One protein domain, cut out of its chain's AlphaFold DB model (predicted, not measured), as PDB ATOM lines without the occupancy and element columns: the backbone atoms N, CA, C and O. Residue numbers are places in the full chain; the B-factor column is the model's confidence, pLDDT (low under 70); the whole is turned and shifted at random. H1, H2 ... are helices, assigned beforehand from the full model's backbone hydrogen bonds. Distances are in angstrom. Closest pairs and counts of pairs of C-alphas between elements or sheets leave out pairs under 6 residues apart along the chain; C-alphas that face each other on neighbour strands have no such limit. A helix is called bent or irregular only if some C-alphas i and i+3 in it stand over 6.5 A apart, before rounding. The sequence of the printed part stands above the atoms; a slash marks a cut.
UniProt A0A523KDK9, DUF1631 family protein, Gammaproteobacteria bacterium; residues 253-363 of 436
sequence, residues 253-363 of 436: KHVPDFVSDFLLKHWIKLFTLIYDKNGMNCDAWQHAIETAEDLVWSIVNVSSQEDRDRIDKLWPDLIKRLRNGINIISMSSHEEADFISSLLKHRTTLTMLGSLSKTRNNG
ATOM      1  N   LYS A 253      61.971  49.669  26.639       74.19
ATOM      2  CA  LYS A 253      60.795  49.400  25.795       74.19
ATOM      3  C   LYS A 253      60.233  50.690  25.190       74.19
ATOM      4  O   LYS A 253      60.118  51.702  25.871       74.19
ATOM      5  N   HIS A 254      59.832  50.645  23.917       69.75
ATOM      6  CA  HIS A 254      59.131  51.754  23.256       69.75
ATOM      7  C   HIS A 254      57.645  51.747  23.639       69.75
ATOM      8  O   HIS A 254      56.803  51.241  22.898       69.75
ATOM      9  N   VAL A 255      57.339  52.271  24.824       77.75
ATOM     10  CA  VAL A 255      55.969  52.443  25.323       77.75
ATOM     11  C   VAL A 255      55.488  53.863  24.986       77.75
ATOM     12  O   VAL A 255      56.257  54.803  25.164       77.75
ATOM     13  N   PRO A 256      54.250  54.051  24.491       81.12
ATOM     14  CA  PRO A 256      53.682  55.375  24.254       81.12
ATOM     15  C   PRO A 256      53.549  56.207  25.534       81.12
ATOM     16  O   PRO A 256      53.149  55.677  26.574       81.12
ATOM     17  N   ASP A 257      53.753  57.521  25.410       79.12
ATOM     18  CA  ASP A 257      53.765  58.459  26.543       79.12
ATOM     19  C   ASP A 257      52.491  58.394  27.399       79.12
ATOM     20  O   ASP A 257      52.560  58.426  28.624       79.12
ATOM     21  N   PHE A 258      51.319  58.213  26.776       82.00
ATOM     22  CA  PHE A 258      50.042  58.132  27.498       82.00
ATOM     23  C   PHE A 258      49.947  56.915  28.435       82.00
ATOM     24  O   PHE A 258      49.213  56.945  29.421       82.00
ATOM     25  N   VAL A 259      50.685  55.838  28.148       84.38
ATOM     26  CA  VAL A 259      50.697  54.611  28.959       84.38
ATOM     27  C   VAL A 259      51.723  54.722  30.076       84.38
ATOM     28  O   VAL A 259      51.437  54.329  31.205       84.38
ATOM     29  N   SER A 260      52.904  55.281  29.794       81.31
ATOM     30  CA  SER A 260      53.887  55.569  30.841       81.31
ATOM     31  C   SER A 260      53.350  56.586  31.846       81.31
ATOM     32  O   SER A 260      53.481  56.369  33.049       81.31
ATOM     33  N   ASP A 261      52.672  57.637  31.375       79.50
ATOM     34  CA  ASP A 261      52.024  58.628  32.237       79.50
ATOM     35  C   ASP A 261      50.930  57.994  33.090       79.50
ATOM     36  O   ASP A 261      50.871  58.249  34.293       79.50
ATOM     37  N   PHE A 262      50.105  57.125  32.499       87.56
ATOM     38  CA  PHE A 262      49.084  56.391  33.239       87.56
ATOM     39  C   PHE A 262      49.691  55.546  34.366       87.56
ATOM     40  O   PHE A 262      49.254  55.625  35.518       87.56
ATOM     41  N   LEU A 263      50.728  54.765  34.058       85.06
ATOM     42  CA  LEU A 263      51.368  53.892  35.036       85.06
ATOM     43  C   LEU A 263      52.018  54.684  36.177       85.06
ATOM     44  O   LEU A 263      51.856  54.319  37.340       85.06
ATOM     45  N   LEU A 264      52.698  55.789  35.863       76.38
ATOM     46  CA  LEU A 264      53.391  56.609  36.856       76.38
ATOM     47  C   LEU A 264      52.440  57.484  37.690       76.38
ATOM     48  O   LEU A 264      52.660  57.651  38.885       76.38
ATOM     49  N   LYS A 265      51.373  58.035  37.102       78.25
ATOM     50  CA  LYS A 265      50.451  58.940  37.815       78.25
ATOM     51  C   LYS A 265      49.341  58.187  38.547       78.25
ATOM     52  O   LYS A 265      49.060  58.465  39.711       78.25
ATOM     53  N   HIS A 266      48.719  57.221  37.877       82.44
ATOM     54  CA  HIS A 266      47.489  56.584  38.345       82.44
ATOM     55  C   HIS A 266      47.757  55.199  38.940       82.44
ATOM     56  O   HIS A 266      47.264  54.878  40.022       82.44
ATOM     57  N   TRP A 267      48.599  54.392  38.293       86.88
ATOM     58  CA  TRP A 267      48.847  53.021  38.746       86.88
ATOM     59  C   TRP A 267      49.731  52.956  40.005       86.88
ATOM     60  O   TRP A 267      49.474  52.145  40.892       86.88
ATOM     61  N   ILE A 268      50.686  53.881  40.188       80.00
ATOM     62  CA  ILE A 268      51.414  54.047  41.468       80.00
ATOM     63  C   ILE A 268      50.460  54.380  42.624       80.00
ATOM     64  O   ILE A 268      50.614  53.863  43.737       80.00
ATOM     65  N   LYS A 269      49.450  55.222  42.374       78.62
ATOM     66  CA  LYS A 269      48.434  55.573  43.375       78.62
ATOM     67  C   LYS A 269      47.626  54.341  43.789       78.62
ATOM     68  O   LYS A 269      47.402  54.147  44.982       78.62
ATOM     69  N   LEU A 270      47.275  53.473  42.836       79.06
ATOM     70  CA  LEU A 270      46.603  52.199  43.110       79.06
ATOM     71  C   LEU A 270      47.449  51.300  44.018       79.06
ATOM     72  O   LEU A 270      46.952  50.818  45.031       79.06
ATOM     73  N   PHE A 271      48.734  51.121  43.707       74.81
ATOM     74  CA  PHE A 271      49.638  50.337  44.551       74.81
ATOM     75  C   PHE A 271      49.775  50.907  45.963       74.81
ATOM     76  O   PHE A 271      49.777  50.154  46.932       74.81
ATOM     77  N   THR A 272      49.842  52.233  46.085       72.25
ATOM     78  CA  THR A 272      49.885  52.903  47.390       72.25
ATOM     79  C   THR A 272      48.633  52.575  48.209       72.25
ATOM     80  O   THR A 272      48.746  52.239  49.382       72.25
ATOM     81  N   LEU A 273      47.453  52.597  47.580       70.25
ATOM     82  CA  LEU A 273      46.180  52.293  48.238       70.25
ATOM     83  C   LEU A 273      46.039  50.805  48.610       70.25
ATOM     84  O   LEU A 273      45.519  50.475  49.672       70.25
ATOM     85  N   ILE A 274      46.501  49.895  47.746       69.06
ATOM     86  CA  ILE A 274      46.510  48.451  48.033       69.06
ATOM     87  C   ILE A 274      47.441  48.154  49.215       69.06
ATOM     88  O   ILE A 274      47.083  47.374  50.099       69.06
ATOM     89  N   TYR A 275      48.611  48.796  49.251       67.38
ATOM     90  CA  TYR A 275      49.558  48.655  50.351       67.38
ATOM     91  C   TYR A 275      48.988  49.154  51.676       67.38
ATOM     92  O   TYR A 275      49.117  48.462  52.682       67.38
ATOM     93  N   ASP A 276      48.350  50.323  51.658       64.75
ATOM     94  CA  ASP A 276      47.741  50.933  52.839       64.75
ATOM     95  C   ASP A 276      46.679  50.020  53.472       64.75
ATOM     96  O   ASP A 276      46.650  49.832  54.686       64.75
ATOM     97  N   LYS A 277      45.869  49.354  52.638       63.97
ATOM     98  CA  LYS A 277      44.805  48.461  53.115       63.97
ATOM     99  C   LYS A 277      45.297  47.071  53.531       63.97
ATOM    100  O   LYS A 277      44.857  46.557  54.555       63.97
ATOM    101  N   ASN A 278      46.178  46.445  52.744       60.06
ATOM    102  CA  ASN A 278      46.444  45.001  52.845       60.06
ATOM    103  C   ASN A 278      47.944  44.618  52.851       60.06
ATOM    104  O   ASN A 278      48.271  43.436  52.972       60.06
ATOM    105  N   GLY A 279      48.868  45.576  52.712       61.66
ATOM    106  CA  GLY A 279      50.311  45.324  52.589       61.66
ATOM    107  C   GLY A 279      50.759  44.713  51.243       61.66
ATOM    108  O   GLY A 279      49.967  44.521  50.324       61.66
ATOM    109  N   MET A 280      52.061  44.404  51.110       57.81
ATOM    110  CA  MET A 280      52.701  43.943  49.852       57.81
ATOM    111  C   MET A 280      52.389  42.490  49.445       57.81
ATOM    112  O   MET A 280      52.599  42.126  48.293       57.81
ATOM    113  N   ASN A 281      51.914  41.652  50.370       56.78
ATOM    114  CA  ASN A 281      51.777  40.202  50.158       56.78
ATOM    115  C   ASN A 281      50.338  39.766  49.844       56.78
ATOM    116  O   ASN A 281      49.995  38.604  50.044       56.78
ATOM    117  N   CYS A 282      49.480  40.690  49.413       70.19
ATOM    118  CA  CYS A 282      48.101  40.365  49.073       70.19
ATOM    119  C   CYS A 282      47.953  40.020  47.587       70.19
ATOM    120  O   CYS A 282      48.630  40.593  46.731       70.19
ATOM    121  N   ASP A 283      47.003  39.141  47.274       70.81
ATOM    122  CA  ASP A 283      46.676  38.762  45.892       70.81
ATOM    123  C   ASP A 283      46.343  39.994  45.032       70.81
ATOM    124  O   ASP A 283      46.701  40.069  43.860       70.81
ATOM    125  N   ALA A 284      45.741  41.027  45.634       70.69
ATOM    126  CA  ALA A 284      45.455  42.298  44.971       70.69
ATOM    127  C   ALA A 284      46.723  43.026  44.485       70.69
ATOM    128  O   ALA A 284      46.710  43.631  43.414       70.69
ATOM    129  N   TRP A 285      47.823  42.950  45.240       74.00
ATOM    130  CA  TRP A 285      49.109  43.529  44.852       74.00
ATOM    131  C   TRP A 285      49.721  42.774  43.673       74.00
ATOM    132  O   TRP A 285      50.155  43.396  42.701       74.00
ATOM    133  N   GLN A 286      49.714  41.439  43.725       78.94
ATOM    134  CA  GLN A 286      50.199  40.612  42.618       78.94
ATOM    135  C   GLN A 286      49.380  40.851  41.349       78.94
ATOM    136  O   GLN A 286      49.956  41.149  40.304       78.94
ATOM    137  N   HIS A 287      48.052  40.866  41.450       79.75
ATOM    138  CA  HIS A 287      47.181  41.159  40.314       79.75
ATOM    139  C   HIS A 287      47.391  42.563  39.736       79.75
ATOM    140  O   HIS A 287      47.289  42.747  38.521       79.75
ATOM    141  N   ALA A 288      47.713  43.566  40.557       80.06
ATOM    142  CA  ALA A 288      48.036  44.905  40.066       80.06
ATOM    143  C   ALA A 288      49.367  44.942  39.286       80.06
ATOM    144  O   ALA A 288      49.459  45.666  38.288       80.06
ATOM    145  N   ILE A 289      50.370  44.145  39.687       81.31
ATOM    146  CA  ILE A 289      51.630  43.977  38.936       81.31
ATOM    147  C   ILE A 289      51.363  43.257  37.618       81.31
ATOM    148  O   ILE A 289      51.717  43.785  36.567       81.31
ATOM    149  N   GLU A 290      50.677  42.114  37.658       84.12
ATOM    150  CA  GLU A 290      50.324  41.336  36.464       84.12
ATOM    151  C   GLU A 290      49.558  42.192  35.449       84.12
ATOM    152  O   GLU A 290      49.822  42.148  34.255       84.12
ATOM    153  N   THR A 291      48.647  43.047  35.919       87.44
ATOM    154  CA  THR A 291      47.891  43.970  35.059       87.44
ATOM    155  C   THR A 291      48.787  45.020  34.399       87.44
ATOM    156  O   THR A 291      48.599  45.324  33.221       87.44
ATOM    157  N   ALA A 292      49.780  45.559  35.114       85.00
ATOM    158  CA  ALA A 292      50.753  46.483  34.529       85.00
ATOM    159  C   ALA A 292      51.660  45.785  33.503       85.00
ATOM    160  O   ALA A 292      51.938  46.339  32.439       85.00
ATOM    161  N   GLU A 293      52.099  44.562  33.802       84.69
ATOM    162  CA  GLU A 293      52.924  43.747  32.907       84.69
ATOM    163  C   GLU A 293      52.167  43.356  31.638       84.69
ATOM    164  O   GLU A 293      52.689  43.544  30.539       84.69
ATOM    165  N   ASP A 294      50.921  42.900  31.776       85.25
ATOM    166  CA  ASP A 294      50.023  42.570  30.671       85.25
ATOM    167  C   ASP A 294      49.741  43.793  29.792       85.25
ATOM    168  O   ASP A 294      49.749  43.690  28.563       85.25
ATOM    169  N   LEU A 295      49.538  44.967  30.404       86.50
ATOM    170  CA  LEU A 295      49.368  46.226  29.685       86.50
ATOM    171  C   LEU A 295      50.614  46.545  28.857       86.50
ATOM    172  O   LEU A 295      50.516  46.687  27.638       86.50
ATOM    173  N   VAL A 296      51.793  46.595  29.482       84.25
ATOM    174  CA  VAL A 296      53.050  46.886  28.777       84.25
ATOM    175  C   VAL A 296      53.328  45.841  27.692       84.25
ATOM    176  O   VAL A 296      53.707  46.196  26.575       84.25
ATOM    177  N   TRP A 297      53.095  44.556  27.968       84.56
ATOM    178  CA  TRP A 297      53.275  43.479  26.995       84.56
ATOM    179  C   TRP A 297      52.338  43.627  25.789       84.56
ATOM    180  O   TRP A 297      52.794  43.513  24.648       84.56
ATOM    181  N   SER A 298      51.063  43.962  26.024       80.56
ATOM    182  CA  SER A 298      50.058  44.146  24.967       80.56
ATOM    183  C   SER A 298      50.389  45.279  23.990       80.56
ATOM    184  O   SER A 298      49.911  45.275  22.857       80.56
ATOM    185  N   ILE A 299      51.219  46.231  24.417       75.00
ATOM    186  CA  ILE A 299      51.609  47.402  23.632       75.00
ATOM    187  C   ILE A 299      52.972  47.201  22.955       75.00
ATOM    188  O   ILE A 299      53.183  47.670  21.840       75.00
ATOM    189  N   VAL A 300      53.894  46.481  23.600       70.19
ATOM    190  CA  VAL A 300      55.283  46.356  23.134       70.19
ATOM    191  C   VAL A 300      55.505  45.135  22.234       70.19
ATOM    192  O   VAL A 300      56.361  45.192  21.354       70.19
ATOM    193  N   ASN A 301      54.759  44.035  22.400       63.62
ATOM    194  CA  ASN A 301      55.118  42.746  21.787       63.62
ATOM    195  C   ASN A 301      54.126  42.201  20.737       63.62
ATOM    196  O   ASN A 301      53.909  40.997  20.632       63.62
ATOM    197  N   VAL A 302      53.531  43.064  19.910       62.38
ATOM    198  CA  VAL A 302      52.557  42.653  18.875       62.38
ATOM    199  C   VAL A 302      53.248  42.283  17.551       62.38
ATOM    200  O   VAL A 302      53.031  42.926  16.524       62.38
ATOM    201  N   SER A 303      54.108  41.257  17.553       62.19
ATOM    202  CA  SER A 303      54.850  40.842  16.342       62.19
ATOM    203  C   SER A 303      54.285  39.572  15.682       62.19
ATOM    204  O   SER A 303      54.084  39.552  14.460       62.19
ATOM    205  N   SER A 304      53.949  38.527  16.453       67.06
ATOM    206  CA  SER A 304      53.416  37.259  15.918       67.06
ATOM    207  C   SER A 304      51.892  37.279  15.702       67.06
ATOM    208  O   SER A 304      51.178  38.173  16.157       67.06
ATOM    209  N   GLN A 305      51.369  36.301  14.954       66.56
ATOM    210  CA  GLN A 305      49.925  36.019  14.925       66.56
ATOM    211  C   GLN A 305      49.468  35.379  16.242       66.56
ATOM    212  O   GLN A 305      48.410  35.725  16.743       66.56
ATOM    213  N   GLU A 306      50.298  34.522  16.833       69.81
ATOM    214  CA  GLU A 306      50.011  33.861  18.112       69.81
ATOM    215  C   GLU A 306      49.937  34.874  19.264       69.81
ATOM    216  O   GLU A 306      49.052  34.782  20.113       69.81
ATOM    217  N   ASP A 307      50.804  35.894  19.247       73.00
ATOM    218  CA  ASP A 307      50.756  37.005  20.205       73.00
ATOM    219  C   ASP A 307      49.460  37.809  20.055       73.00
ATOM    220  O   ASP A 307      48.828  38.155  21.051       73.00
ATOM    221  N   ARG A 308      49.023  38.062  18.813       71.88
ATOM    222  CA  ARG A 308      47.759  38.757  18.522       71.88
ATOM    223  C   ARG A 308      46.555  37.968  19.023       71.88
ATOM    224  O   ARG A 308      45.731  38.529  19.735       71.88
ATOM    225  N   ASP A 309      46.509  36.669  18.751       73.62
ATOM    226  CA  ASP A 309      45.425  35.796  19.207       73.62
ATOM    227  C   ASP A 309      45.407  35.673  20.746       73.62
ATOM    228  O   ASP A 309      44.344  35.549  21.364       73.62
ATOM    229  N   ARG A 310      46.579  35.735  21.394       78.38
ATOM    230  CA  ARG A 310      46.701  35.778  22.858       78.38
ATOM    231  C   ARG A 310      46.209  37.109  23.430       78.38
ATOM    232  O   ARG A 310      45.465  37.093  24.409       78.38
ATOM    233  N   ILE A 311      46.566  38.240  22.818       80.44
ATOM    234  CA  ILE A 311      46.073  39.570  23.213       80.44
ATOM    235  C   ILE A 311      44.558  39.653  23.032       80.44
ATOM    236  O   ILE A 311      43.878  40.158  23.917       80.44
ATOM    237  N   ASP A 312      44.009  39.123  21.938       78.19
ATOM    238  CA  ASP A 312      42.566  39.125  21.680       78.19
ATOM    239  C   ASP A 312      41.771  38.424  22.793       78.19
ATOM    240  O   ASP A 312      40.682  38.878  23.147       78.19
ATOM    241  N   LYS A 313      42.347  37.378  23.400       81.38
ATOM    242  CA  LYS A 313      41.767  36.671  24.553       81.38
ATOM    243  C   LYS A 313      42.013  37.377  25.887       81.38
ATOM    244  O   LYS A 313      41.137  37.356  26.744       81.38
ATOM    245  N   LEU A 314      43.186  37.985  26.067       83.38
ATOM    246  CA  LEU A 314      43.579  38.668  27.305       83.38
ATOM    247  C   LEU A 314      42.877  40.023  27.471       83.38
ATOM    248  O   LEU A 314      42.577  40.446  28.581       83.38
ATOM    249  N   TRP A 315      42.604  40.713  26.364       82.94
ATOM    250  CA  TRP A 315      42.174  42.106  26.374       82.94
ATOM    251  C   TRP A 315      40.868  42.396  27.119       82.94
ATOM    252  O   TRP A 315      40.837  43.381  27.856       82.94
ATOM    253  N   PRO A 316      39.786  41.605  26.961       83.06
ATOM    254  CA  PRO A 316      38.543  41.874  27.681       83.06
ATOM    255  C   PRO A 316      38.751  41.842  29.197       83.06
ATOM    256  O   PRO A 316      38.214  42.685  29.915       83.06
ATOM    257  N   ASP A 317      39.573  40.902  29.665       83.00
ATOM    258  CA  ASP A 317      39.918  40.768  31.075       83.00
ATOM    259  C   ASP A 317      40.873  41.875  31.542       83.00
ATOM    260  O   ASP A 317      40.642  42.490  32.580       83.00
ATOM    261  N   LEU A 318      41.881  42.222  30.734       87.19
ATOM    262  CA  LEU A 318      42.799  43.325  31.017       87.19
ATOM    263  C   LEU A 318      42.057  44.660  31.173       87.19
ATOM    264  O   LEU A 318      42.280  45.376  32.144       87.19
ATOM    265  N   ILE A 319      41.131  44.983  30.264       86.00
ATOM    266  CA  ILE A 319      40.314  46.203  30.365       86.00
ATOM    267  C   ILE A 319      39.449  46.175  31.626       86.00
ATOM    268  O   ILE A 319      39.326  47.194  32.300       86.00
ATOM    269  N   LYS A 320      38.877  45.019  31.982       83.12
ATOM    270  CA  LYS A 320      38.103  44.869  33.219       83.12
ATOM    271  C   LYS A 320      38.971  45.113  34.460       83.12
ATOM    272  O   LYS A 320      38.559  45.863  35.343       83.12
ATOM    273  N   ARG A 321      40.179  44.541  34.512       82.94
ATOM    274  CA  ARG A 321      41.145  44.752  35.605       82.94
ATOM    275  C   ARG A 321      41.607  46.206  35.694       82.94
ATOM    276  O   ARG A 321      41.636  46.759  36.791       82.94
ATOM    277  N   LEU A 322      41.886  46.845  34.557       87.19
ATOM    278  CA  LEU A 322      42.244  48.264  34.495       87.19
ATOM    279  C   LEU A 322      41.111  49.149  35.013       87.19
ATOM    280  O   LEU A 322      41.359  49.974  35.881       87.19
ATOM    281  N   ARG A 323      39.868  48.937  34.563       82.44
ATOM    282  CA  ARG A 323      38.697  49.684  35.055       82.44
ATOM    283  C   ARG A 323      38.485  49.532  36.552       82.44
ATOM    284  O   ARG A 323      38.236  50.517  37.233       82.44
ATOM    285  N   ASN A 324      38.633  48.317  37.074       78.19
ATOM    286  CA  ASN A 324      38.544  48.088  38.512       78.19
ATOM    287  C   ASN A 324      39.629  48.872  39.266       78.19
ATOM    288  O   ASN A 324      39.321  49.552  40.238       78.19
ATOM    289  N   GLY A 325      40.880  48.836  38.794       77.75
ATOM    290  CA  GLY A 325      41.974  49.621  39.376       77.75
ATOM    291  C   GLY A 325      41.746  51.135  39.294       77.75
ATOM    292  O   GLY A 325      42.001  51.850  40.260       77.75
ATOM    293  N   ILE A 326      41.211  51.614  38.170       84.69
ATOM    294  CA  ILE A 326      40.864  53.021  37.920       84.69
ATOM    295  C   ILE A 326      39.735  53.498  38.849       84.69
ATOM    296  O   ILE A 326      39.820  54.583  39.427       84.69
ATOM    297  N   ASN A 327      38.710  52.670  39.049       76.25
ATOM    298  CA  ASN A 327      37.607  52.957  39.964       76.25
ATOM    299  C   ASN A 327      38.116  53.069  41.413       76.25
ATOM    300  O   ASN A 327      37.808  54.030  42.118       76.25
ATOM    301  N   ILE A 328      39.005  52.156  41.820       72.62
ATOM    302  CA  ILE A 328      39.617  52.156  43.155       72.62
ATOM    303  C   ILE A 328      40.390  53.458  43.449       72.62
ATOM    304  O   ILE A 328      40.365  53.935  44.581       72.62
ATOM    305  N   ILE A 329      41.061  54.053  42.456       77.88
ATOM    306  CA  ILE A 329      41.782  55.334  42.622       77.88
ATOM    307  C   ILE A 329      40.905  56.578  42.408       77.88
ATOM    308  O   ILE A 329      41.421  57.702  42.518       77.88
ATOM    309  N   SER A 330      39.617  56.367  42.113       75.50
ATOM    310  CA  SER A 330      38.601  57.385  41.834       75.50
ATOM    311  C   SER A 330      39.039  58.379  40.756       75.50
ATOM    312  O   SER A 330      39.004  59.592  40.970       75.50
ATOM    313  N   MET A 331      39.526  57.859  39.625       71.88
ATOM    314  CA  MET A 331      39.785  58.664  38.425       71.88
ATOM    315  C   MET A 331      38.460  59.159  37.831       71.88
ATOM    316  O   MET A 331      37.442  58.481  37.980       71.88
ATOM    317  N   SER A 332      38.467  60.314  37.165       75.44
ATOM    318  CA  SER A 332      37.247  60.843  36.547       75.44
ATOM    319  C   SER A 332      36.756  59.946  35.401       75.44
ATOM    320  O   SER A 332      37.548  59.291  34.714       75.44
ATOM    321  N   SER A 333      35.441  59.938  35.167       73.81
ATOM    322  CA  SER A 333      34.811  59.169  34.080       73.81
ATOM    323  C   SER A 333      35.363  59.565  32.700       73.81
ATOM    324  O   SER A 333      35.591  58.714  31.836       73.81
ATOM    325  N   HIS A 334      35.663  60.856  32.512       73.62
ATOM    326  CA  HIS A 334      36.258  61.382  31.285       73.62
ATOM    327  C   HIS A 334      37.700  60.895  31.080       73.62
ATOM    328  O   HIS A 334      38.030  60.402  30.004       73.62
ATOM    329  N   GLU A 335      38.556  60.959  32.107       74.81
ATOM    330  CA  GLU A 335      39.931  60.444  32.020       74.81
ATOM    331  C   GLU A 335      39.961  58.927  31.787       74.81
ATOM    332  O   GLU A 335      40.803  58.438  31.028       74.81
ATOM    333  N   GLU A 336      39.038  58.167  32.393       80.81
ATOM    334  CA  GLU A 336      38.882  56.737  32.101       80.81
ATOM    335  C   GLU A 336      38.535  56.523  30.626       80.81
ATOM    336  O   GLU A 336      39.201  55.743  29.936       80.81
ATOM    337  N   ALA A 337      37.505  57.212  30.130       76.19
ATOM    338  CA  ALA A 337      37.054  57.081  28.752       76.19
ATOM    339  C   ALA A 337      38.163  57.449  27.755       76.19
ATOM    340  O   ALA A 337      38.388  56.716  26.786       76.19
ATOM    341  N   ASP A 338      38.901  58.526  28.020       79.69
ATOM    342  CA  ASP A 338      40.011  58.992  27.195       79.69
ATOM    343  C   ASP A 338      41.180  58.014  27.179       79.69
ATOM    344  O   ASP A 338      41.703  57.694  26.102       79.69
ATOM    345  N   PHE A 339      41.575  57.494  28.344       87.31
ATOM    346  CA  PHE A 339      42.644  56.506  28.442       87.31
ATOM    347  C   PHE A 339      42.271  55.222  27.698       87.31
ATOM    348  O   PHE A 339      43.030  54.758  26.844       87.31
ATOM    349  N   ILE A 340      41.078  54.674  27.951       85.94
ATOM    350  CA  ILE A 340      40.613  53.437  27.309       85.94
ATOM    351  C   ILE A 340      40.442  53.634  25.795       85.94
ATOM    352  O   ILE A 340      40.829  52.763  25.012       85.94
ATOM    353  N   SER A 341      39.923  54.784  25.356       79.06
ATOM    354  CA  SER A 341      39.800  55.136  23.935       79.06
ATOM    355  C   SER A 341      41.169  55.233  23.261       79.06
ATOM    356  O   SER A 341      41.379  54.648  22.196       79.06
ATOM    357  N   SER A 342      42.129  55.906  23.895       81.62
ATOM    358  CA  SER A 342      43.506  56.034  23.400       81.62
ATOM    359  C   SER A 342      44.214  54.682  23.338       81.62
ATOM    360  O   SER A 342      44.877  54.369  22.347       81.62
ATOM    361  N   LEU A 343      43.991  53.830  24.337       86.19
ATOM    362  CA  LEU A 343      44.524  52.478  24.407       86.19
ATOM    363  C   LEU A 343      43.965  51.577  23.285       86.19
ATOM    364  O   LEU A 343      44.721  50.886  22.597       86.19
ATOM    365  N   LEU A 344      42.652  51.630  23.027       82.69
ATOM    366  CA  LEU A 344      42.004  50.913  21.921       82.69
ATOM    367  C   LEU A 344      42.460  51.425  20.545       82.69
ATOM    368  O   LEU A 344      42.741  50.627  19.643       82.69
ATOM    369  N   LYS A 345      42.574  52.748  20.375       78.06
ATOM    370  CA  LYS A 345      43.112  53.370  19.153       78.06
ATOM    371  C   LYS A 345      44.546  52.912  18.900       78.06
ATOM    372  O   LYS A 345      44.865  52.483  17.796       78.06
ATOM    373  N   HIS A 346      45.395  52.908  19.924       79.88
ATOM    374  CA  HIS A 346      46.773  52.452  19.783       79.88
ATOM    375  C   HIS A 346      46.842  50.976  19.359       79.88
ATOM    376  O   HIS A 346      47.509  50.634  18.380       79.88
ATOM    377  N   ARG A 347      46.061  50.094  19.989       77.62
ATOM    378  CA  ARG A 347      46.008  48.679  19.598       77.62
ATOM    379  C   ARG A 347      45.524  48.471  18.163       77.62
ATOM    380  O   ARG A 347      46.121  47.687  17.430       77.62
ATOM    381  N   THR A 348      44.472  49.170  17.734       72.75
ATOM    382  CA  THR A 348      43.996  49.058  16.344       72.75
ATOM    383  C   THR A 348      45.067  49.513  15.353       72.75
ATOM    384  O   THR A 348      45.268  48.847  14.338       72.75
ATOM    385  N   THR A 349      45.844  50.556  15.675       75.06
ATOM    386  CA  THR A 349      46.995  50.951  14.848       75.06
ATOM    387  C   THR A 349      48.091  49.886  14.801       75.06
ATOM    388  O   THR A 349      48.584  49.599  13.712       75.06
ATOM    389  N   LEU A 350      48.417  49.218  15.916       71.38
ATOM    390  CA  LEU A 350      49.391  48.116  15.936       71.38
ATOM    391  C   LEU A 350      48.923  46.919  15.095       71.38
ATOM    392  O   LEU A 350      49.697  46.372  14.308       71.38
ATOM    393  N   THR A 351      47.642  46.549  15.180       69.44
ATOM    394  CA  THR A 351      47.068  45.464  14.370       69.44
ATOM    395  C   THR A 351      47.079  45.795  12.874       69.44
ATOM    396  O   THR A 351      47.420  44.933  12.061       69.44
ATOM    397  N   MET A 352      46.762  47.040  12.505       67.50
ATOM    398  CA  MET A 352      46.778  47.515  11.115       67.50
ATOM    399  C   MET A 352      48.201  47.631  10.552       67.50
ATOM    400  O   MET A 352      48.462  47.237   9.417       67.50
ATOM    401  N   LEU A 353      49.166  48.106  11.339       59.84
ATOM    402  CA  LEU A 353      50.576  48.130  10.935       59.84
ATOM    403  C   LEU A 353      51.145  46.709  10.801       59.84
ATOM    404  O   LEU A 353      51.897  46.421   9.867       59.84
ATOM    405  N   GLY A 354      50.728  45.797  11.680       61.12
ATOM    406  CA  GLY A 354      51.092  44.386  11.631       61.12
ATOM    407  C   GLY A 354      50.432  43.594  10.497       61.12
ATOM    408  O   GLY A 354      50.898  42.492  10.192       61.12
ATOM    409  N   SER A 355      49.337  44.076   9.899       57.19
ATOM    410  CA  SER A 355      48.741  43.484   8.692       57.19
ATOM    411  C   SER A 355      49.416  44.024   7.429       57.19
ATOM    412  O   SER A 355      49.742  43.247   6.535       57.19
ATOM    413  N   LEU A 356      49.759  45.317   7.403       51.12
ATOM    414  CA  LEU A 356      50.523  45.948   6.321       51.12
ATOM    415  C   LEU A 356      51.957  45.399   6.193       51.12
ATOM    416  O   LEU A 356      52.460  45.250   5.077       51.12
ATOM    417  N   SER A 357      52.614  45.044   7.303       52.19
ATOM    418  CA  SER A 357      53.942  44.410   7.280       52.19
ATOM    419  C   SER A 357      53.915  42.981   6.712       52.19
ATOM    420  O   SER A 357      54.824  42.607   5.969       52.19
ATOM    421  N   LYS A 358      52.843  42.210   6.961       50.94
ATOM    422  CA  LYS A 358      52.597  40.903   6.319       50.94
ATOM    423  C   LYS A 358      52.368  41.042   4.813       50.94
ATOM    424  O   LYS A 358      52.914  40.248   4.052       50.94
ATOM    425  N   THR A 359      51.644  42.071   4.368       42.94
ATOM    426  CA  THR A 359      51.453  42.352   2.933       42.94
ATOM    427  C   THR A 359      52.773  42.703   2.238       42.94
ATOM    428  O   THR A 359      52.953  42.376   1.069       42.94
ATOM    429  N   ARG A 360      53.737  43.296   2.960       40.34
ATOM    430  CA  ARG A 360      55.083  43.578   2.436       40.34
ATOM    431  C   ARG A 360      55.975  42.331   2.341       40.34
ATOM    432  O   ARG A 360      56.757  42.245   1.403       40.34
ATOM    433  N   ASN A 361      55.834  41.360   3.250       43.00
ATOM    434  CA  ASN A 361      56.590  40.095   3.197       43.00
ATOM    435  C   ASN A 361      55.977  39.039   2.259       43.00
ATOM    436  O   ASN A 361      56.717  38.241   1.695       43.00
ATOM    437  N   ASN A 362      54.660  39.064   2.030       46.72
ATOM    438  CA  ASN A 362      53.980  38.168   1.082       46.72
ATOM    439  C   ASN A 362      53.803  38.784  -0.321       46.72
ATOM    440  O   ASN A 362      53.088  38.233  -1.153       46.72
ATOM    441  N   GLY A 363      54.442  39.928  -0.584       40.19
ATOM    442  CA  GLY A 363      54.213  40.756  -1.764       40.19
ATOM    443  C   GLY A 363      55.487  41.154  -2.498       40.19
ATOM    444  O   GLY A 363      55.625  42.309  -2.892       40.19
TER     445      GLY A 363
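What this domain is: This is residues 253 to 363 of the 436 residues of the protein "DUF1631 family protein" of Gammaproteobacteria bacterium (UniProt A0A523KDK9). The longest helix, H4, runs slantwise past a narrow hairpin of two nearly antiparallel helices, H1 and H2, while the bent helix H3 comes before it and sends its second arm, H3b, across both hairpin helices; the chain then folds back into H4. The length is made by the H1-H2 turn at one end and the end of H4 at the other, where residues 358 to 363 stick out. The printed part has 111 residues with four named helices, H1, H2, H3 and H4 in chain order, and no named strand; the class is all helix. It is elongated, spanning 56 by 29 by 23 A, yet only just compact, close to loose, with a radius of gyration of the C-alphas of 15.5 A.

How they stand to each other: Start with H4, residues 333 to 361. It only just touches H3b, residues 316 to 328, with 3 pairs of C-alphas within 8 A, the closest those of Ile 326 and Glu 336 at 7.2 A; the two form a helical hairpin, opposite ways at a shallow tilt of 26 degrees. H3b touches H2, residues 283 to 300, at a steep tilt of 56 degrees, the closest C-alphas being those of Thr 291 and Leu 318, 6.5 A apart. H3b also touches H1, residues 257 to 278, at a steep tilt of 64 degrees; look at the closest C-alphas, those of Leu 270 and Gly 325, 6.5 A apart. H1 and H2 form a second helical hairpin, opposite ways at a shallow tilt of 9 degrees, closest at the C-alphas of Ile 274 and Trp 285, 6.4 A apart. H3a, residues 305 to 313, is apart from H1. Every O i to N i+4 pair is within hydrogen-bond range in H2, H3a and H3b, against 16 of 18 in H1 and 24 of 25 in H4.

Where its parts are: Find C-alpha 333 at (34.811, 59.169, 34.080); from there H4 runs 42.3 A to C-alpha 361 at (56.590, 40.095, 3.197). H1 starts at C-alpha 257, (53.765, 58.459, 26.543), and is 30.4 A long, with a kink of 26 degrees near residue 268. H2 is 25.5 A long. H3, residues 305 to 328, was assigned as one helix by its hydrogen bonds but is bent: C-alphas 313 and 316 are 6.9 A apart, and its arms H3a and H3b stand at a steep tilt of 49 degrees.

The domain as a whole: The two C-alphas farthest apart, those of Lys 277 and Gly 363, are 56.2 A apart. The printed part has no cut, and the links H1 to H2, H2 to H3 and H3 to H4 are tight. Look at the B-factor column for pLDDT: its mean over the printed part is 74.2, with residues 274 to 281, 301 to 306 and 351 to 363 among those under 70.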